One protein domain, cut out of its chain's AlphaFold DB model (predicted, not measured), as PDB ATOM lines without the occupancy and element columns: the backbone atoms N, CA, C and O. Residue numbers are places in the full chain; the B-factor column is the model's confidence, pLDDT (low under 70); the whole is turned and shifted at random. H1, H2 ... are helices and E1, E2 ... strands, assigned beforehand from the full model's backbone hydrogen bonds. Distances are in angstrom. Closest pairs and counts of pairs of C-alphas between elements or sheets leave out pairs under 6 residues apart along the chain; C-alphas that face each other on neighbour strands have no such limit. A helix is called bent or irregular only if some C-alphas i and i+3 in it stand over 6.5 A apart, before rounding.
ATOM      1  N   ARG A  56     180.748 215.168 174.054       66.69
ATOM      2  CA  ARG A  56     181.971 214.353 173.934       66.69
ATOM      3  C   ARG A  56     183.280 215.117 174.154       66.69
ATOM      4  O   ARG A  56     184.274 214.494 174.520       66.69
ATOM      5  N   PHE A  57     183.309 216.434 173.936       76.44
ATOM      6  CA  PHE A  57     184.520 217.234 174.152       76.44
ATOM      7  C   PHE A  57     184.784 217.499 175.643       76.44
ATOM      8  O   PHE A  57     185.934 217.666 176.035       76.44
ATOM      9  N   HIS A  58     183.743 217.474 176.483       67.06
ATOM     10  CA  HIS A  58     183.863 217.643 177.935       67.06
ATOM     11  C   HIS A  58     183.846 216.310 178.706       67.06
ATOM     12  O   HIS A  58     184.445 216.224 179.778       67.06
ATOM     13  N   GLU A  59     183.189 215.274 178.172       64.06
ATOM     14  CA  GLU A  59     183.175 213.906 178.727       64.06
ATOM     15  C   GLU A  59     184.541 213.220 178.633       64.06
ATOM     16  O   GLU A  59     184.947 212.484 179.535       64.06
ATOM     17  N   GLY A  60     185.284 213.481 177.554       61.59
ATOM     18  CA  GLY A  60     186.677 213.081 177.474       61.59
ATOM     19  C   GLY A  60     187.465 213.735 178.607       61.59
ATOM     20  O   GLY A  60     187.620 214.956 178.643       61.59
ATOM     21  N   ASN A  61     188.049 212.928 179.497       69.31
ATOM     22  CA  ASN A  61     189.087 213.366 180.434       69.31
ATOM     23  C   ASN A  61     190.392 213.681 179.672       69.31
ATOM     24  O   ASN A  61     191.437 213.092 179.931       69.31
ATOM     25  N   ILE A  62     190.315 214.602 178.708       80.69
ATOM     26  CA  ILE A  62     191.432 215.078 177.904       80.69
ATOM     27  C   ILE A  62     192.430 215.687 178.893       80.69
ATOM     28  O   ILE A  62     192.082 216.672 179.564       80.69
ATOM     29  N   PRO A  63     193.620 215.083 179.065       82.00
ATOM     30  CA  PRO A  63     194.643 215.681 179.895       82.00
ATOM     31  C   PRO A  63     195.087 216.961 179.189       82.00
ATOM     32  O   PRO A  63     195.258 216.945 177.969       82.00
ATOM     33  N   PRO A  64     195.264 218.075 179.905       87.12
ATOM     34  CA  PRO A  64     195.789 219.264 179.270       87.12
ATOM     35  C   PRO A  64     197.226 218.997 178.803       87.12
ATOM     36  O   PRO A  64     198.052 218.498 179.569       87.12
ATOM     37  N   PHE A  65     197.515 219.301 177.540       90.06
ATOM     38  CA  PHE A  65     198.789 218.983 176.902       90.06
ATOM     39  C   PHE A  65     199.447 220.151 176.160       90.06
ATOM     40  O   PHE A  65     200.628 220.037 175.879       90.06
ATOM     41  N   LEU A  66     198.779 221.282 175.894       92.50
ATOM     42  CA  LEU A  66     199.347 222.446 175.180       92.50
ATOM     43  C   LEU A  66     200.284 223.306 176.057       92.50
ATOM     44  O   LEU A  66     200.216 224.534 176.054       92.50
ATOM     45  N   SER A  67     201.168 222.665 176.825       92.00
ATOM     46  CA  SER A  67     202.172 223.321 177.678       92.00
ATOM     47  C   SER A  67     203.226 224.097 176.890       92.00
ATOM     48  O   SER A  67     203.879 224.985 177.427       92.00
ATOM     49  N   SER A  68     203.421 223.723 175.625       93.88
ATOM     50  CA  SER A  68     204.529 224.179 174.786       93.88
ATOM     51  C   SER A  68     204.184 225.377 173.897       93.88
ATOM     52  O   SER A  68     205.006 225.766 173.060       93.88
ATOM     53  N   CYS A  69     202.966 225.906 174.051       96.19
ATOM     54  CA  CYS A  69     202.327 226.848 173.143       96.19
ATOM     55  C   CYS A  69     202.296 228.281 173.690       96.19
ATOM     56  O   CYS A  69     202.056 228.490 174.880       96.19
ATOM     57  N   ASP A  70     202.493 229.274 172.820       95.69
ATOM     58  CA  ASP A  70     202.431 230.690 173.194       95.69
ATOM     59  C   ASP A  70     200.989 231.228 173.363       95.69
ATOM     60  O   ASP A  70     199.992 230.568 173.063       95.69
ATOM     61  N   SER A  71     200.866 232.463 173.859       93.81
ATOM     62  CA  SER A  71     199.572 233.111 174.124       93.81
ATOM     63  C   SER A  71     198.827 233.613 172.879       93.81
ATOM     64  O   SER A  71     197.626 233.890 172.966       93.81
ATOM     65  N   LYS A  72     199.490 233.716 171.719       96.81
ATOM     66  CA  LYS A  72     198.894 234.161 170.445       96.81
ATOM     67  C   LYS A  72     198.113 233.056 169.745       96.81
ATOM     68  O   LYS A  72     197.363 233.343 168.814       96.81
ATOM     69  N   ILE A  73     198.222 231.814 170.212       96.69
ATOM     70  CA  ILE A  73     197.513 230.674 169.629       96.69
ATOM     71  C   ILE A  73     195.990 230.893 169.536       96.69
ATOM     72  O   ILE A  73     195.383 230.527 168.535       96.69
ATOM     73  N   ASN A  74     195.390 231.598 170.504       95.88
ATOM     74  CA  ASN A  74     193.983 232.021 170.461       95.88
ATOM     75  C   ASN A  74     193.663 232.913 169.246       95.88
ATOM     76  O   ASN A  74     192.651 232.728 168.574       95.88
ATOM     77  N   GLU A  75     194.523 233.894 168.964       96.56
ATOM     78  CA  GLU A  75     194.362 234.819 167.839       96.56
ATOM     79  C   GLU A  75     194.536 234.076 166.510       96.56
ATOM     80  O   GLU A  75     193.699 234.205 165.616       96.56
ATOM     81  N   CYS A  76     195.552 233.213 166.415       97.75
ATOM     82  CA  CYS A  76     195.774 232.384 165.235       97.75
ATOM     83  C   CYS A  76     194.570 231.480 164.921       97.75
ATOM     84  O   CYS A  76     194.074 231.499 163.791       97.75
ATOM     85  N   ILE A  77     194.057 230.728 165.908       96.75
ATOM     86  CA  ILE A  77     192.903 229.838 165.694       96.75
ATOM     87  C   ILE A  77     191.697 230.664 165.237       96.75
ATOM     88  O   ILE A  77     191.035 230.285 164.277       96.75
ATOM     89  N   SER A  78     191.429 231.814 165.866       95.06
ATOM     90  CA  SER A  78     190.300 232.680 165.494       95.06
ATOM     91  C   SER A  78     190.404 233.204 164.052       95.06
ATOM     92  O   SER A  78     189.398 233.230 163.337       95.06
ATOM     93  N   ASN A  79     191.611 233.569 163.608       94.75
ATOM     94  CA  ASN A  79     191.886 234.101 162.266       94.75
ATOM     95  C   ASN A  79     191.872 233.022 161.165       94.75
ATOM     96  O   ASN A  79     191.663 233.333 159.988       94.75
ATOM     97  N   ASN A  80     192.096 231.757 161.530       95.50
ATOM     98  CA  ASN A  80     192.116 230.625 160.600       95.50
ATOM     99  C   ASN A  80     190.870 229.726 160.690       95.50
ATOM    100  O   ASN A  80     190.655 228.914 159.793       95.50
ATOM    101  N   PHE A  81     190.003 229.916 161.693       94.44
ATOM    102  CA  PHE A  81     188.798 229.114 161.960       94.44
ATOM    103  C   PHE A  81     187.938 228.848 160.715       94.44
ATOM    104  O   PHE A  81     187.534 227.721 160.454       94.44
ATOM    105  N   VAL A  82     187.679 229.897 159.930       89.12
ATOM    106  CA  VAL A  82     186.799 229.853 158.749       89.12
ATOM    107  C   VAL A  82     187.468 229.186 157.535       89.12
ATOM    108  O   VAL A  82     186.777 228.742 156.627       89.12
ATOM    109  N   LYS A  83     188.803 229.082 157.513       88.50
ATOM    110  CA  LYS A  83     189.576 228.603 156.351       88.50
ATOM    111  C   LYS A  83     189.694 227.078 156.264       88.50
ATOM    112  O   LYS A  83     190.138 226.573 155.242       88.50
ATOM    113  N   GLN A  84     189.350 226.361 157.335       87.31
ATOM    114  CA  GLN A  84     189.677 224.937 157.488       87.31
ATOM    115  C   GLN A  84     188.796 224.018 156.649       87.31
ATOM    116  O   GLN A  84     189.276 223.075 156.023       87.31
ATOM    117  N   PHE A  85     187.493 224.279 156.678       85.69
ATOM    118  CA  PHE A  85     186.479 223.530 155.956       85.69
ATOM    119  C   PHE A  85     185.359 224.480 155.548       85.69
ATOM    120  O   PHE A  85     185.025 225.400 156.296       85.69
ATOM    121  N   ASP A  86     184.706 224.186 154.428       85.38
ATOM    122  CA  ASP A  86     183.580 224.976 153.919       85.38
ATOM    123  C   ASP A  86     182.452 225.103 154.963       85.38
ATOM    124  O   ASP A  86     181.887 226.177 155.165       85.38
ATOM    125  N   PHE A  87     182.207 224.034 155.733       88.06
ATOM    126  CA  PHE A  87     181.212 224.012 156.810       88.06
ATOM    127  C   PHE A  87     181.565 224.862 158.041       88.06
ATOM    128  O   PHE A  87     180.695 225.086 158.882       88.06
ATOM    129  N   CYS A  88     182.793 225.372 158.186       93.19
ATOM    130  CA  CYS A  88     183.157 226.204 159.342       93.19
ATOM    131  C   CYS A  88     182.438 227.562 159.359       93.19
ATOM    132  O   CYS A  88     182.396 228.226 160.396       93.19
ATOM    133  N   GLN A  89     181.831 227.951 158.234       91.75
ATOM    134  CA  GLN A  89     180.930 229.099 158.138       91.75
ATOM    135  C   GLN A  89     179.522 228.806 158.688       91.75
ATOM    136  O   GLN A  89     178.848 229.743 159.095       91.75
ATOM    137  N   ALA A  90     179.098 227.539 158.772       94.56
ATOM    138  CA  ALA A  90     177.783 227.110 159.261       94.56
ATOM    139  C   ALA A  90     177.903 225.857 160.148       94.56
ATOM    140  O   ALA A  90     177.432 224.771 159.819       94.56
ATOM    141  N   CYS A  91     178.609 225.996 161.269       95.38
ATOM    142  CA  CYS A  91     179.021 224.865 162.100       95.38
ATOM    143  C   CYS A  91     178.130 224.617 163.335       95.38
ATOM    144  O   CYS A  91     178.313 223.607 164.018       95.38
ATOM    145  N   VAL A  92     177.188 225.513 163.652       95.56
ATOM    146  CA  VAL A  92     176.223 225.304 164.745       95.56
ATOM    147  C   VAL A  92     174.981 224.657 164.150       95.56
ATOM    148  O   VAL A  92     174.306 225.283 163.341       95.56
ATOM    149  N   ALA A  93     174.685 223.413 164.520       95.31
ATOM    150  CA  ALA A  93     173.443 222.749 164.143       95.31
ATOM    151  C   ALA A  93     172.286 223.310 164.975       95.31
ATOM    152  O   ALA A  93     172.395 223.395 166.204       95.31
ATOM    153  N   VAL A  94     171.185 223.648 164.309       96.25
ATOM    154  CA  VAL A  94     169.967 224.175 164.933       96.25
ATOM    155  C   VAL A  94     168.771 223.275 164.643       96.25
ATOM    156  O   VAL A  94     168.740 222.570 163.631       96.25
ATOM    157  N   ASP A  95     167.772 223.304 165.520       95.69
ATOM    158  CA  ASP A  95     166.518 222.606 165.276       95.69
ATOM    159  C   ASP A  95     165.802 223.198 164.052       95.69
ATOM    160  O   ASP A  95     165.739 224.413 163.849       95.69
ATOM    161  N   SER A  96     165.251 222.326 163.209       95.75
ATOM    162  CA  SER A  96     164.648 222.743 161.939       95.75
ATOM    163  C   SER A  96     163.348 223.550 162.086       95.75
ATOM    164  O   SER A  96     162.963 224.241 161.131       95.75
ATOM    165  N   THR A  97     162.692 223.455 163.251       95.44
ATOM    166  CA  THR A  97     161.360 223.998 163.552       95.44
ATOM    167  C   THR A  97     161.406 225.286 164.371       95.44
ATOM    168  O   THR A  97     160.707 226.234 164.011       95.44
ATOM    169  N   ASP A  98     162.233 225.354 165.422       96.25
ATOM    170  CA  ASP A  98     162.324 226.524 166.311       96.25
ATOM    171  C   ASP A  98     163.659 227.288 166.240       96.25
ATOM    172  O   ASP A  98     163.794 228.344 166.862       96.25
ATOM    173  N   LEU A  99     164.608 226.801 165.428       95.69
ATOM    174  CA  LEU A  99     165.929 227.391 165.180       95.69
ATOM    175  C   LEU A  99     166.821 227.538 166.428       95.69
ATOM    176  O   LEU A  99     167.814 228.270 166.377       95.69
ATOM    177  N   LYS A 100     166.525 226.839 167.533       94.62
ATOM    178  CA  LYS A 100     167.419 226.792 168.702       94.62
ATOM    179  C   LYS A 100     168.668 225.966 168.419       94.62
ATOM    180  O   LYS A 100     168.630 224.997 167.665       94.62
ATOM    181  N   ASP A 101     169.761 226.312 169.088       93.81
ATOM    182  CA  ASP A 101     171.019 225.570 169.015       93.81
ATOM    183  C   ASP A 101     170.875 224.166 169.610       93.81
ATOM    184  O   ASP A 101     170.470 224.002 170.759       93.81
ATOM    185  N   VAL A 102     171.262 223.155 168.832       93.44
ATOM    186  CA  VAL A 102     171.235 221.743 169.244       93.44
ATOM    187  C   VAL A 102     172.650 221.218 169.489       93.44
ATOM    188  O   VAL A 102     172.865 220.420 170.401       93.44
ATOM    189  N   ASN A 103     173.632 221.617 168.669       91.94
ATOM    190  CA  ASN A 103     174.984 221.043 168.707       91.94
ATOM    191  C   ASN A 103     176.022 221.964 168.025       91.94
ATOM    192  O   ASN A 103     175.782 222.446 166.921       91.94
ATOM    193  N   ASN A 104     177.199 222.167 168.628       93.94
ATOM    194  CA  ASN A 104     178.337 222.890 168.039       93.94
ATOM    195  C   ASN A 104     179.614 222.040 167.867       93.94
ATOM    196  O   ASN A 104     180.675 222.595 167.581       93.94
ATOM    197  N   CYS A 105     179.553 220.709 167.984       94.00
ATOM    198  CA  CYS A 105     180.714 219.827 167.800       94.00
ATOM    199  C   CYS A 105     181.450 220.053 166.468       94.00
ATOM    200  O   CYS A 105     182.670 219.910 166.427       94.00
ATOM    201  N   LEU A 106     180.753 220.432 165.390       94.00
ATOM    202  CA  LEU A 106     181.394 220.805 164.121       94.00
ATOM    203  C   LEU A 106     182.229 222.090 164.267       94.00
ATOM    204  O   LEU A 106     183.322 222.176 163.718       94.00
ATOM    205  N   CYS A 107     181.775 223.064 165.058       95.62
ATOM    206  CA  CYS A 107     182.564 224.249 165.384       95.62
ATOM    207  C   CYS A 107     183.797 223.908 166.229       95.62
ATOM    208  O   CYS A 107     184.876 224.452 165.989       95.62
ATOM    209  N   VAL A 108     183.661 222.992 167.195       95.38
ATOM    210  CA  VAL A 108     184.804 222.478 167.966       95.38
ATOM    211  C   VAL A 108     185.809 221.808 167.019       95.38
ATOM    212  O   VAL A 108     186.997 222.121 167.069       95.38
ATOM    213  N   GLN A 109     185.336 220.975 166.086       95.19
ATOM    214  CA  GLN A 109     186.157 220.341 165.049       95.19
ATOM    215  C   GLN A 109     186.878 221.373 164.157       95.19
ATOM    216  O   GLN A 109     188.058 221.191 163.863       95.19
ATOM    217  N   CYS A 110     186.220 222.474 163.776       96.00
ATOM    218  CA  CYS A 110     186.840 223.587 163.042       96.00
ATOM    219  C   CYS A 110     187.949 224.284 163.842       96.00
ATOM    220  O   CYS A 110     189.044 224.494 163.319       96.00
ATOM    221  N   GLY A 111     187.705 224.603 165.119       96.31
ATOM    222  CA  GLY A 111     188.710 225.226 165.987       96.31
ATOM    223  C   GLY A 111     189.921 224.320 166.229       96.31
ATOM    224  O   GLY A 111     191.061 224.775 166.158       96.31
ATOM    225  N   LEU A 112     189.686 223.022 166.431       95.88
ATOM    226  CA  LEU A 112     190.742 222.014 166.548       95.88
ATOM    227  C   LEU A 112     191.518 221.833 165.240       95.88
ATOM    228  O   LEU A 112     192.737 221.691 165.284       95.88
ATOM    229  N   LYS A 113     190.853 221.874 164.080       96.25
ATOM    230  CA  LYS A 113     191.527 221.788 162.778       96.25
ATOM    231  C   LYS A 113     192.423 223.001 162.522       96.25
ATOM    232  O   LYS A 113     193.584 222.811 162.187       96.25
ATOM    233  N   ALA A 114     191.928 224.213 162.787       97.00
ATOM    234  CA  ALA A 114     192.716 225.447 162.688       97.00
ATOM    235  C   ALA A 114     193.922 225.436 163.633       97.00
ATOM    236  O   ALA A 114     194.998 225.923 163.280       97.00
ATOM    237  N   LEU A 115     193.762 224.834 164.816       96.69
ATOM    238  CA  LEU A 115     194.882 224.563 165.701       96.69
ATOM    239  C   LEU A 115     195.889 223.600 165.047       96.69
ATOM    240  O   LEU A 115     197.051 223.972 164.957       96.69
ATOM    241  N   VAL A 116     195.478 222.415 164.577       96.19
ATOM    242  CA  VAL A 116     196.375 221.404 163.965       96.19
ATOM    243  C   VAL A 116     197.137 221.945 162.751       96.19
ATOM    244  O   VAL A 116     198.360 221.799 162.697       96.19
ATOM    245  N   ASP A 117     196.425 222.513 161.776       95.94
ATOM    246  CA  ASP A 117     196.952 222.731 160.423       95.94
ATOM    247  C   ASP A 117     197.776 224.016 160.312       95.94
ATOM    248  O   ASP A 117     198.890 223.985 159.786       95.94
ATOM    249  N   ASP A 118     197.249 225.125 160.837       96.38
ATOM    250  CA  ASP A 118     197.866 226.447 160.693       96.38
ATOM    251  C   ASP A 118     198.641 226.874 161.948       96.38
ATOM    252  O   ASP A 118     199.754 227.386 161.852       96.38
ATOM    253  N   CYS A 119     198.073 226.684 163.142       97.69
ATOM    254  CA  CYS A 119     198.571 227.373 164.336       97.69
ATOM    255  C   CYS A 119     199.592 226.586 165.158       97.69
ATOM    256  O   CYS A 119     200.479 227.187 165.767       97.69
ATOM    257  N   PHE A 120     199.494 225.256 165.195       96.75
ATOM    258  CA  PHE A 120     200.321 224.429 166.073       96.75
ATOM    259  C   PHE A 120     201.811 224.572 165.740       96.75
ATOM    260  O   PHE A 120     202.642 224.720 166.630       96.75
ATOM    261  N   LYS A 121     202.152 224.552 164.451       96.25
ATOM    262  CA  LYS A 121     203.539 224.608 163.972       96.25
ATOM    263  C   LYS A 121     204.249 225.919 164.331       96.25
ATOM    264  O   LYS A 121     205.451 225.894 164.590       96.25
ATOM    265  N   ASP A 122     203.513 227.027 164.320       96.94
ATOM    266  CA  ASP A 122     204.072 228.369 164.477       96.94
ATOM    267  C   ASP A 122     204.038 228.841 165.942       96.94
ATOM    268  O   ASP A 122     204.892 229.630 166.347       96.94
ATOM    269  N   HIS A 123     203.101 228.322 166.749       97.06
ATOM    270  CA  HIS A 123     202.902 228.734 168.141       97.06
ATOM    271  C   HIS A 123     203.284 227.689 169.199       97.06
ATOM    272  O   HIS A 123     203.396 228.071 170.361       97.06
ATOM    273  N   CYS A 124     203.500 226.413 168.849       96.75
ATOM    274  CA  CYS A 124     203.853 225.342 169.794       96.75
ATOM    275  C   CYS A 124     205.217 224.709 169.487       96.75
ATOM    276  O   CYS A 124     205.574 224.461 168.336       96.75
ATOM    277  N   THR A 125     205.985 224.397 170.534       96.38
ATOM    278  CA  THR A 125     207.356 223.868 170.390       96.38
ATOM    279  C   THR A 125     207.456 222.340 170.469       96.38
ATOM    280  O   THR A 125     208.337 221.752 169.836       96.38
ATOM    281  N   ASP A 126     206.553 221.668 171.188       95.19
ATOM    282  CA  ASP A 126     206.590 220.214 171.394       95.19
ATOM    283  C   ASP A 126     205.716 219.469 170.376       95.19
ATOM    284  O   ASP A 126     204.503 219.329 170.523       95.19
ATOM    285  N   LYS A 127     206.362 218.907 169.353       93.69
ATOM    286  CA  LYS A 127     205.697 218.150 168.282       93.69
ATOM    287  C   LYS A 127     204.977 216.879 168.748       93.69
ATOM    288  O   LYS A 127     204.172 216.358 167.979       93.69
ATOM    289  N   SER A 128     205.230 216.361 169.954       93.00
ATOM    290  CA  SER A 128     204.520 215.169 170.447       93.00
ATOM    291  C   SER A 128     203.035 215.456 170.713       93.00
ATOM    292  O   SER A 128     202.176 214.618 170.434       93.00
ATOM    293  N   GLN A 129     202.718 216.685 171.132       93.56
ATOM    294  CA  GLN A 129     201.363 217.160 171.430       93.56
ATOM    295  C   GLN A 129     200.462 217.159 170.180       93.56
ATOM    296  O   GLN A 129     199.259 216.915 170.279       93.56
ATOM    297  N   LEU A 130     201.051 217.328 168.988       94.75
ATOM    298  CA  LEU A 130     200.353 217.251 167.701       94.75
ATOM    299  C   LEU A 130     199.764 215.855 167.430       94.75
ATOM    300  O   LEU A 130     198.711 215.749 166.801       94.75
ATOM    301  N   VAL A 131     200.396 214.780 167.912       93.50
ATOM    302  CA  VAL A 131     199.880 213.406 167.750       93.50
ATOM    303  C   VAL A 131     198.613 213.212 168.584       93.50
ATOM    304  O   VAL A 131     197.614 212.691 168.087       93.50
ATOM    305  N   THR A 132     198.620 213.693 169.831       92.06
ATOM    306  CA  THR A 132     197.447 213.682 170.718       92.06
ATOM    307  C   THR A 132     196.304 214.512 170.141       92.06
ATOM    308  O   THR A 132     195.154 214.074 170.164       92.06
ATOM    309  N   LEU A 133     196.617 215.682 169.576       93.25
ATOM    310  CA  LEU A 133     195.626 216.570 168.980       93.25
ATOM    311  C   LEU A 133     194.977 215.978 167.718       93.25
ATOM    312  O   LEU A 133     193.756 216.041 167.587       93.25
ATOM    313  N   ASN A 134     195.756 215.346 166.832       93.75
ATOM    314  CA  ASN A 134     195.209 214.628 165.673       93.75
ATOM    315  C   ASN A 134     194.305 213.468 166.109       93.75
ATOM    316  O   ASN A 134     193.164 213.395 165.668       93.75
ATOM    317  N   ARG A 135     194.744 212.638 167.066       92.44
ATOM    318  CA  ARG A 135     193.917 211.545 167.609       92.44
ATOM    319  C   ARG A 135     192.593 212.041 168.201       92.44
ATOM    320  O   ARG A 135     191.589 211.334 168.148       92.44
ATOM    321  N   LEU A 136     192.589 213.232 168.798       91.38
ATOM    322  CA  LEU A 136     191.377 213.857 169.319       91.38
ATOM    323  C   LEU A 136     190.466 214.364 168.188       91.38
ATOM    324  O   LEU A 136     189.253 214.176 168.260       91.38
ATOM    325  N   LEU A 137     191.038 214.944 167.130       92.38
ATOM    326  CA  LEU A 137     190.315 215.358 165.924       92.38
ATOM    327  C   LEU A 137     189.687 214.160 165.181       92.38
ATOM    328  O   LEU A 137     188.546 214.259 164.730       92.38
ATOM    329  N   ASP A 138     190.386 213.022 165.122       91.25
ATOM    330  CA  ASP A 138     189.904 211.755 164.543       91.25
ATOM    331  C   ASP A 138     188.706 211.156 165.310       91.25
ATOM    332  O   ASP A 138     187.961 210.339 164.773       91.25
ATOM    333  N   GLY A 139     188.494 211.568 166.567       88.62
ATOM    334  CA  GLY A 139     187.333 211.181 167.373       88.62
ATOM    335  C   GLY A 139     186.022 211.873 166.971       88.62
ATOM    336  O   GLY A 139     184.946 211.456 167.415       88.62
ATOM    337  N   PHE A 140     186.084 212.918 166.139       88.75
ATOM    338  CA  PHE A 140     184.903 213.591 165.596       88.75
ATOM    339  C   PHE A 140     184.362 212.849 164.368       88.75
ATOM    340  O   PHE A 140     185.103 212.228 163.610       88.75
ATOM    341  N   SER A 141     183.048 212.937 164.146       78.38
ATOM    342  CA  SER A 141     182.392 212.303 162.997       78.38
ATOM    343  C   SER A 141     183.046 212.713 161.672       78.38
ATOM    344  O   SER A 141     183.263 213.896 161.400       78.38
ATOM    345  N   THR A 142     183.310 211.725 160.817       75.94
ATOM    346  CA  THR A 142     183.783 211.936 159.441       75.94
ATOM    347  C   THR A 142     182.661 212.371 158.499       75.94
ATOM    348  O   THR A 142     182.939 212.985 157.469       75.94
ATOM    349  N   LYS A 143     181.391 212.108 158.851       84.94
ATOM    350  CA  LYS A 143     180.236 212.681 158.149       84.94
ATOM    351  C   LYS A 143     180.160 214.171 158.462       84.94
ATOM    352  O   LYS A 143     179.826 214.548 159.584       84.94
ATOM    353  N   ARG A 144     180.477 214.979 157.454       85.31
ATOM    354  CA  ARG A 144     180.391 216.439 157.458       85.31
ATOM    355  C   ARG A 144     179.189 216.851 156.607       85.31
ATOM    356  O   ARG A 144     179.056 216.287 155.517       85.31
ATOM    357  N   PRO A 145     178.348 217.797 157.058       86.50
ATOM    358  CA  PRO A 145     177.360 218.406 156.177       86.50
ATOM    359  C   PRO A 145     178.082 219.090 155.015       86.50
ATOM    360  O   PRO A 145     179.202 219.595 155.166       86.50
ATOM    361  N   LYS A 146     177.439 219.088 153.851       88.31
ATOM    362  CA  LYS A 146     177.869 219.880 152.700       88.31
ATOM    363  C   LYS A 146     176.935 221.068 152.567       88.31
ATOM    364  O   LYS A 146     175.743 220.943 152.833       88.31
ATOM    365  N   PHE A 147     177.482 222.195 152.143       86.31
ATOM    366  CA  PHE A 147     176.732 223.424 151.957       86.31
ATOM    367  C   PHE A 147     177.054 224.021 150.601       86.31
ATOM    368  O   PHE A 147     178.216 224.023 150.185       86.31
ATOM    369  N   ASN A 148     176.045 224.623 149.977       84.75
ATOM    370  CA  ASN A 148     176.228 225.398 148.765       84.75
ATOM    371  C   ASN A 148     177.006 226.689 149.083       84.75
ATOM    372  O   ASN A 148     176.430 227.723 149.425       84.75
ATOM    373  N   VAL A 149     178.337 226.624 148.982       76.25
ATOM    374  CA  VAL A 149     179.272 227.702 149.368       76.25
ATOM    375  C   VAL A 149     178.972 229.032 148.661       76.25
ATOM    376  O   VAL A 149     179.285 230.094 149.195       76.25
ATOM    377  N   ALA A 150     178.314 228.998 147.496       79.88
ATOM    378  CA  ALA A 150     177.902 230.187 146.749       79.88
ATOM    379  C   ALA A 150     176.960 231.129 147.529       79.88
ATOM    380  O   ALA A 150     176.879 232.313 147.200       79.88
ATOM    381  N   GLU A 151     176.261 230.626 148.548       74.94
ATOM    382  CA  GLU A 151     175.306 231.391 149.361       74.94
ATOM    383  C   GLU A 151     175.924 231.943 150.659       74.94
ATOM    384  O   GLU A 151     175.288 232.723 151.372       74.94
ATOM    385  N   MET A 152     177.174 231.582 150.975       78.06
ATOM    386  CA  MET A 152     177.826 231.976 152.223       78.06
ATOM    387  C   MET A 152     178.600 233.300 152.081       78.06
ATOM    388  O   MET A 152     179.513 233.404 151.257       78.06
ATOM    389  N   PRO A 153     178.280 234.335 152.882       74.12
ATOM    390  CA  PRO A 153     178.989 235.605 152.822       74.12
ATOM    391  C   PRO A 153     180.402 235.470 153.405       74.12
ATOM    392  O   PRO A 153     180.571 235.320 154.612       74.12
ATOM    393  N   THR A 154     181.423 235.658 152.566       75.69
ATOM    394  CA  THR A 154     182.864 235.634 152.916       75.69
ATOM    395  C   THR A 154     183.331 236.803 153.804       75.69
ATOM    396  O   THR A 154     184.517 237.136 153.857       75.69
ATOM    397  N   VAL A 155     182.407 237.458 154.505       76.94
ATOM    398  CA  VAL A 155     182.676 238.583 155.401       76.94
ATOM    399  C   VAL A 155     183.239 238.042 156.713       76.94
ATOM    400  O   VAL A 155     182.670 237.139 157.312       76.94
ATOM    401  N   GLU A 156     184.330 238.630 157.207       75.12
ATOM    402  CA  GLU A 156     185.035 238.204 158.431       75.12
ATOM    403  C   GLU A 156     184.136 238.162 159.687       75.12
ATOM    404  O   GLU A 156     184.350 237.367 160.611       75.12
ATOM    405  N   ASN A 157     183.091 238.992 159.689       79.19
ATOM    406  CA  ASN A 157     182.007 239.026 160.662       79.19
ATOM    407  C   ASN A 157     180.663 238.979 159.911       79.19
ATOM    408  O   ASN A 157     180.071 240.034 159.667       79.19
ATOM    409  N   PRO A 158     180.198 237.790 159.491       82.88
ATOM    410  CA  PRO A 158     178.933 237.675 158.787       82.88
ATOM    411  C   PRO A 158     177.772 237.900 159.775       82.88
ATOM    412  O   PRO A 158     177.899 237.550 160.955       82.88
ATOM    413  N   PRO A 159     176.644 238.487 159.331       89.44
ATOM    414  CA  PRO A 159     175.431 238.553 160.146       89.44
ATOM    415  C   PRO A 159     174.931 237.140 160.477       89.44
ATOM    416  O   PRO A 159     175.392 236.160 159.893       89.44
ATOM    417  N   LEU A 160     173.981 237.027 161.407       93.88
ATOM    418  CA  LEU A 160     173.313 235.755 161.681       93.88
ATOM    419  C   LEU A 160     172.607 235.258 160.408       93.88
ATOM    420  O   LEU A 160     171.708 235.926 159.897       93.88
ATOM    421  N   GLY A 161     173.025 234.098 159.912       94.12
ATOM    422  CA  GLY A 161     172.490 233.427 158.737       94.12
ATOM    423  C   GLY A 161     172.221 231.957 159.035       94.12
ATOM    424  O   GLY A 161     172.929 231.339 159.831       94.12
ATOM    425  N   TYR A 162     171.189 231.419 158.390       95.06
ATOM    426  CA  TYR A 162     170.789 230.021 158.488       95.06
ATOM    427  C   TYR A 162     170.954 229.353 157.125       95.06
ATOM    428  O   TYR A 162     170.637 229.955 156.101       95.06
ATOM    429  N   PHE A 163     171.444 228.120 157.137       94.94
ATOM    430  CA  PHE A 163     171.847 227.361 155.962       94.94
ATOM    431  C   PHE A 163     171.296 225.938 156.081       94.94
ATOM    432  O   PHE A 163     171.539 225.255 157.080       94.94
ATOM    433  N   ASP A 164     170.555 225.490 155.073       94.38
ATOM    434  CA  ASP A 164     170.167 224.088 154.938       94.38
ATOM    435  C   ASP A 164     171.369 223.277 154.410       94.38
ATOM    436  O   ASP A 164     172.118 223.742 153.546       94.38
ATOM    437  N   SER A 165     171.584 222.067 154.934       93.94
ATOM    438  CA  SER A 165     172.573 221.130 154.372       93.94
ATOM    439  C   SER A 165     172.104 220.606 153.007       93.94
ATOM    440  O   SER A 165     170.913 220.357 152.818       93.94
ATOM    441  N   GLU A 166     173.028 220.373 152.067       92.75
ATOM    442  CA  GLU A 166     172.733 219.859 150.712       92.75
ATOM    443  C   GLU A 166     171.968 218.525 150.712       92.75
ATOM    444  O   GLU A 166     171.223 218.226 149.781       92.75
ATOM    445  N   ASP A 167     172.161 217.708 151.749       91.75
ATOM    446  CA  ASP A 167     171.477 216.425 151.933       91.75
ATOM    447  C   ASP A 167     170.117 216.546 152.649       91.75
ATOM    448  O   ASP A 167     169.454 215.535 152.885       91.75
ATOM    449  N   GLY A 168     169.698 217.765 153.005       91.88
ATOM    450  CA  GLY A 168     168.457 218.049 153.725       91.88
ATOM    451  C   GLY A 168     168.419 217.525 155.165       91.88
ATOM    452  O   GLY A 168     167.350 217.510 155.770       91.88
ATOM    453  N   THR A 169     169.548 217.071 155.728       89.75
ATOM    454  CA  THR A 169     169.565 216.391 157.040       89.75
ATOM    455  C   THR A 169     169.473 217.324 158.247       89.75
ATOM    456  O   THR A 169     169.235 216.853 159.359       89.75
ATOM    457  N   GLY A 170     169.633 218.635 158.058       93.62
ATOM    458  CA  GLY A 170     169.533 219.609 159.138       93.62
ATOM    459  C   GLY A 170     169.738 221.051 158.687       93.62
ATOM    460  O   GLY A 170     170.215 221.317 157.579       93.62
ATOM    461  N   LYS A 171     169.394 221.971 159.594       95.88
ATOM    462  CA  LYS A 171     169.696 223.399 159.492       95.88
ATOM    463  C   LYS A 171     170.882 223.752 160.364       95.88
ATOM    464  O   LYS A 171     171.085 223.186 161.438       95.88
ATOM    465  N   TYR A 172     171.641 224.729 159.898       96.25
ATOM    466  CA  TYR A 172     172.849 225.190 160.553       96.25
ATOM    467  C   TYR A 172     172.920 226.710 160.535       96.25
ATOM    468  O   TYR A 172     172.332 227.350 159.667       96.25
ATOM    469  N   ARG A 173     173.664 227.298 161.468       95.88
ATOM    470  CA  ARG A 173     173.968 228.732 161.485       95.88
ATOM    471  C   ARG A 173     175.459 228.995 161.645       95.88
ATOM    472  O   ARG A 173     176.225 228.141 162.107       95.88
ATOM    473  N   ASN A 174     175.864 230.207 161.292       94.81
ATOM    474  CA  ASN A 174     177.200 230.705 161.588       94.81
ATOM    475  C   ASN A 174     177.386 230.990 163.084       94.81
ATOM    476  O   ASN A 174     176.444 231.353 163.794       94.81
ATOM    477  N   LEU A 175     178.636 230.894 163.540       94.38
ATOM    478  CA  LEU A 175     179.045 231.498 164.804       94.38
ATOM    479  C   LEU A 175     179.147 233.014 164.651       94.38
ATOM    480  O   LEU A 175     179.832 233.528 163.757       94.38
ATOM    481  N   LEU A 176     178.553 233.725 165.599       93.31
ATOM    482  CA  LEU A 176     178.787 235.146 165.797       93.31
ATOM    483  C   LEU A 176     180.231 235.368 166.279       93.31
ATOM    484  O   LEU A 176     180.893 234.478 166.819       93.31
ATOM    485  N   SER A 177     180.754 236.576 166.077       91.44
ATOM    486  CA  SER A 177     182.162 236.893 166.357       91.44
ATOM    487  C   SER A 177     182.563 236.666 167.821       91.44
ATOM    488  O   SER A 177     183.646 236.145 168.092       91.44
ATOM    489  N   PHE A 178     181.674 236.985 168.766       92.44
ATOM    490  CA  PHE A 178     181.898 236.739 170.193       92.44
ATOM    491  C   PHE A 178     181.809 235.248 170.559       92.44
ATOM    492  O   PHE A 178     182.614 234.782 171.362       92.44
ATOM    493  N   GLU A 179     180.897 234.486 169.942       94.00
ATOM    494  CA  GLU A 179     180.765 233.038 170.161       94.00
ATOM    495  C   GLU A 179     182.015 232.306 169.676       94.00
ATOM    496  O   GLU A 179     182.583 231.501 170.407       94.00
ATOM    497  N   ARG A 180     182.500 232.650 168.475       94.25
ATOM    498  CA  ARG A 180     183.762 232.144 167.913       94.25
ATOM    499  C   ARG A 180     184.948 232.451 168.827       94.25
ATOM    500  O   ARG A 180     185.737 231.551 169.101       94.25
ATOM    501  N   LYS A 181     185.050 233.675 169.357       93.44
ATOM    502  CA  LYS A 181     186.105 234.028 170.318       93.44
ATOM    503  C   LYS A 181     186.011 233.192 171.605       93.44
ATOM    504  O   LYS A 181     187.017 232.622 172.021       93.44
ATOM    505  N   SER A 182     184.816 233.078 172.188       93.56
ATOM    506  CA  SER A 182     184.558 232.300 173.411       93.56
ATOM    507  C   SER A 182     184.877 230.808 173.232       93.56
ATOM    508  O   SER A 182     185.572 230.203 174.053       93.56
ATOM    509  N   LEU A 183     184.449 230.228 172.107       94.25
ATOM    510  CA  LEU A 183     184.733 228.847 171.724       94.25
ATOM    511  C   LEU A 183     186.239 228.591 171.604       94.25
ATOM    512  O   LEU A 183     186.740 227.626 172.173       94.25
ATOM    513  N   VAL A 184     186.968 229.459 170.895       95.12
ATOM    514  CA  VAL A 184     188.423 229.323 170.727       95.12
ATOM    515  C   VAL A 184     189.145 229.414 172.070       95.12
ATOM    516  O   VAL A 184     189.980 228.556 172.362       95.12
ATOM    517  N   GLN A 185     188.771 230.375 172.921       93.62
ATOM    518  CA  GLN A 185     189.310 230.482 174.279       93.62
ATOM    519  C   GLN A 185     189.024 229.218 175.100       93.62
ATOM    520  O   GLN A 185     189.912 228.737 175.797       93.62
ATOM    521  N   THR A 186     187.829 228.636 174.976       92.25
ATOM    522  CA  THR A 186     187.442 227.403 175.680       92.25
ATOM    523  C   THR A 186     188.235 226.188 175.192       92.25
ATOM    524  O   THR A 186     188.700 225.400 176.014       92.25
ATOM    525  N   ILE A 187     188.454 226.049 173.878       93.81
ATOM    526  CA  ILE A 187     189.296 224.986 173.303       93.81
ATOM    527  C   ILE A 187     190.730 225.100 173.830       93.81
ATOM    528  O   ILE A 187     191.273 224.121 174.336       93.81
ATOM    529  N   VAL A 188     191.338 226.288 173.751       94.31
ATOM    530  CA  VAL A 188     192.717 226.499 174.218       94.31
ATOM    531  C   VAL A 188     192.821 226.285 175.727       94.31
ATOM    532  O   VAL A 188     193.712 225.566 176.166       94.31
ATOM    533  N   TYR A 189     191.881 226.815 176.512       91.56
ATOM    534  CA  TYR A 189     191.847 226.659 177.968       91.56
ATOM    535  C   TYR A 189     191.730 225.191 178.413       91.56
ATOM    536  O   TYR A 189     192.452 224.761 179.307       91.56
ATOM    537  N   LEU A 190     190.858 224.397 177.781       90.69
ATOM    538  CA  LEU A 190     190.684 222.978 178.127       90.69
ATOM    539  C   LEU A 190     191.898 222.114 177.763       90.69
ATOM    540  O   LEU A 190     192.112 221.065 178.379       90.69
ATOM    541  N   LEU A 191     192.669 222.544 176.764       93.00
ATOM    542  CA  LEU A 191     193.853 221.847 176.278       93.00
ATOM    543  C   LEU A 191     195.160 222.358 176.908       93.00
ATOM    544  O   LEU A 191     196.149 221.626 176.877       93.00
ATOM    545  N   GLN A 192     195.207 223.563 177.478       91.62
ATOM    546  CA  GLN A 192     196.379 224.100 178.180       91.62
ATOM    547  C   GLN A 192     196.495 223.548 179.608       91.62
ATOM    548  O   GLN A 192     195.477 223.359 180.277       91.62
ATOM    549  N   PRO A 193     197.720 223.287 180.117       85.31
ATOM    550  CA  PRO A 193     197.917 222.952 181.521       85.31
ATOM    551  C   PRO A 193     197.357 224.065 182.388       85.31
ATOM    552  O   PRO A 193     197.735 225.225 182.240       85.31
ATOM    553  N   ILE A 194     196.477 223.692 183.312       75.50
ATOM    554  CA  ILE A 194     196.087 224.588 184.389       75.50
ATOM    555  C   ILE A 194     197.327 224.725 185.267       75.50
ATOM    556  O   ILE A 194     197.673 223.803 186.003       75.50
ATOM    557  N   ASP A 195     198.021 225.853 185.143       71.62
ATOM    558  CA  ASP A 195     199.082 226.213 186.069       71.62
ATOM    559  C   ASP A 195     198.438 226.413 187.446       71.62
ATOM    560  O   ASP A 195     197.706 227.380 187.670       71.62
ATOM    561  N   GLU A 196     198.667 225.471 188.362       67.62
ATOM    562  CA  GLU A 196     198.098 225.498 189.715       67.62
ATOM    563  C   GLU A 196     198.572 226.719 190.522       67.62
ATOM    564  O   GLU A 196     197.968 227.064 191.539       67.62
ATOM    565  N   THR A 197     199.625 227.408 190.060       63.38
ATOM    566  CA  THR A 197     200.108 228.668 190.640       63.38
ATOM    567  C   THR A 197     199.411 229.909 190.074       63.38
ATOM    568  O   THR A 197     199.592 231.007 190.610       63.38
ATOM    569  N   SER A 198     198.576 229.760 189.038       60.25
ATOM    570  CA  SER A 198     197.817 230.861 188.449       60.25
ATOM    571  C   SER A 198     196.882 231.498 189.476       60.25
ATOM    572  O   SER A 198     196.012 230.849 190.060       60.25
ATOM    573  N   THR A 199     197.024 232.810 189.664       54.38
ATOM    574  CA  THR A 199     196.111 233.624 190.479       54.38
ATOM    575  C   THR A 199     194.817 233.988 189.746       54.38
ATOM    576  O   THR A 199     194.043 234.793 190.261       54.38
ATOM    577  N   ASP A 200     194.601 233.458 188.539       62.44
ATOM    578  CA  ASP A 200     193.376 233.675 187.777       62.44
ATOM    579  C   ASP A 200     192.199 232.927 188.428       62.44
ATOM    580  O   ASP A 200     192.208 231.703 188.595       62.44
ATOM    581  N   VAL A 201     191.192 233.696 188.839       52.19
ATOM    582  CA  VAL A 201     190.055 233.216 189.631       52.19
ATOM    583  C   VAL A 201     189.170 232.278 188.809       52.19
ATOM    584  O   VAL A 201     188.666 231.292 189.354       52.19
ATOM    585  N   ASP A 202     189.038 232.526 187.504       52.12
ATOM    586  CA  ASP A 202     188.207 231.700 186.626       52.12
ATOM    587  C   ASP A 202     188.875 230.342 186.363       52.12
ATOM    588  O   ASP A 202     188.216 229.298 186.423       52.12
ATOM    589  N   ALA A 203     190.201 230.325 186.192       53.50
ATOM    590  CA  ALA A 203     190.965 229.084 186.060       53.50
ATOM    591  C   ALA A 203     190.822 228.193 187.313       53.50
ATOM    592  O   ALA A 203     190.528 226.995 187.217       53.50
ATOM    593  N   GLN A 204     190.942 228.787 188.506       53.72
ATOM    594  CA  GLN A 204     190.756 228.070 189.772       53.72
ATOM    595  C   GLN A 204     189.316 227.563 189.969       53.72
ATOM    596  O   GLN A 204     189.120 226.468 190.509       53.72
ATOM    597  N   PHE A 205     188.304 228.317 189.523       57.41
ATOM    598  CA  PHE A 205     186.898 227.913 189.615       57.41
ATOM    599  C   PHE A 205     186.618 226.633 188.812       57.41
ATOM    600  O   PHE A 205     186.093 225.653 189.360       57.41
ATOM    601  N   TRP A 206     187.021 226.599 187.540       57.72
ATOM    602  CA  TRP A 206     186.813 225.433 186.677       57.72
ATOM    603  C   TRP A 206     187.666 224.225 187.098       57.72
ATOM    604  O   TRP A 206     187.159 223.099 187.078       57.72
ATOM    605  N   TRP A 207     188.906 224.435 187.559       57.94
ATOM    606  CA  TRP A 207     189.752 223.375 188.136       57.94
ATOM    607  C   TRP A 207     189.076 222.693 189.332       57.94
ATOM    608  O   TRP A 207     188.915 221.468 189.354       57.94
ATOM    609  N   LYS A 208     188.587 223.488 190.291       57.81
ATOM    610  CA  LYS A 208     187.920 222.979 191.497       57.81
ATOM    611  C   LYS A 208     186.643 222.202 191.159       57.81
ATOM    612  O   LYS A 208     186.372 221.171 191.769       57.81
ATOM    613  N   LYS A 209     185.891 222.644 190.145       61.38
ATOM    614  CA  LYS A 209     184.708 221.933 189.630       61.38
ATOM    615  C   LYS A 209     185.073 220.594 188.967       61.38
ATOM    616  O   LYS A 209     184.365 219.611 189.180       61.38
ATOM    617  N   ARG A 210     186.179 220.526 188.207       61.25
ATOM    618  CA  ARG A 210     186.655 219.295 187.539       61.25
ATOM    619  C   ARG A 210     187.135 218.242 188.544       61.25
ATOM    620  O   ARG A 210     186.764 217.078 188.417       61.25
TER     621      ARG A 210
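This is residues 56 to 210 of the 607 residues of an uncharacterized protein of Naumovozyma castellii (strain ATCC 76901 / BCRC 22586 / CBS 4309 / NBRC 1992 / NRRL Y-12630) (UniProt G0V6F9). A long helix, H4, runs through the body with H2, H5 and H6 packed on it, and a small antiparallel sheet of two hairpins stands at one end, where H4 begins. H7 is set off from this body; residues 197 to 202, of which 201 and 202 belong to H7, stand free. You see 155 printed residues, with seven named helices and four named strands in the order H1 H2 H3 E1 E2 H4 H5 E3 E4 H6 H7; the sheet's order is E2 E1 E4 E3, and the class is mixed, helices and strands. The whole is compact, with a radius of gyration of the C-alphas of 16.2 A, and only just elongated, spanning 48 by 31 by 27 A.

Begin at the sheet, where E1, residues 92 to 94, and E2, residues 101 to 103, form a hairpin; N 93 and O 103 are 2.8 A apart. E3, residues 162 to 164, and E4, residues 171 to 173, form another, with N 163 and O 172 2.8 A apart. E1 and E4 are antiparallel neighbours at 136 degrees; look for N 173 and O 92, 2.8 A apart. H3, residues 86 to 89, and H4, residues 105 to 123, only graze the sheet. H4, the hub, touches H3 with residues 106 to 110 alone; their closest C-alphas, of Cys 88 and Cys 110, are 5.8 A apart. H2, residues 73 to 83, touches H4 at a steep tilt of 59 degrees, opposite ways, closest at the C-alphas of Ile 77 and Ala 114, 5.3 A apart. H5, residues 128 to 137, forms a helical hairpin with H4 at a shallow tilt of 19 degrees; their closest C-alphas, of Gln 109 and Leu 137, are 6.5 A apart. H6, residues 177 to 191, touches H2, closest at the C-alphas of Asn 74 and Val 184, 6.2 A apart. H6 also touches H4, through residues 183 to 187 of H6 and 108 to 112 of H4 alone; the C-alphas of Gly 111 and Val 184 are closest, 6.3 A apart. H1, residues 56 to 59, and H7, residues 201 to 210, touch no helix. Every O i to N i+4 pair is within hydrogen-bond range in H6 and H7, against 5 of 7 in H2, 12 of 15 in H4 and 5 of 6 in H5; H1 and H3 are too short for such a pair.

Find C-alpha 105 at (180.714, 219.827, 167.800); from there H4 runs 23.9 A to C-alpha 123, with a kink of 42 degrees near residue 117. H2 is irregular, with C-alphas 79 and 82 7.5 A apart, and H4 only just so, with C-alphas 118 and 121 6.8 A apart. H6 is 21.5 A long, H2 15.6 A, H5 14.9 A and H7 14.5 A, ending at C-alpha 210, (186.655, 219.295, 187.539).

The C-alphas of Gly 168 and Thr 197, 49.8 A apart, are the two farthest apart. The printed part has no cut; look for the long links at residues 60 to 72 and 138 to 161. The pLDDT is under 70 at residue 56, residues 58 to 61 and residues 196 to 210.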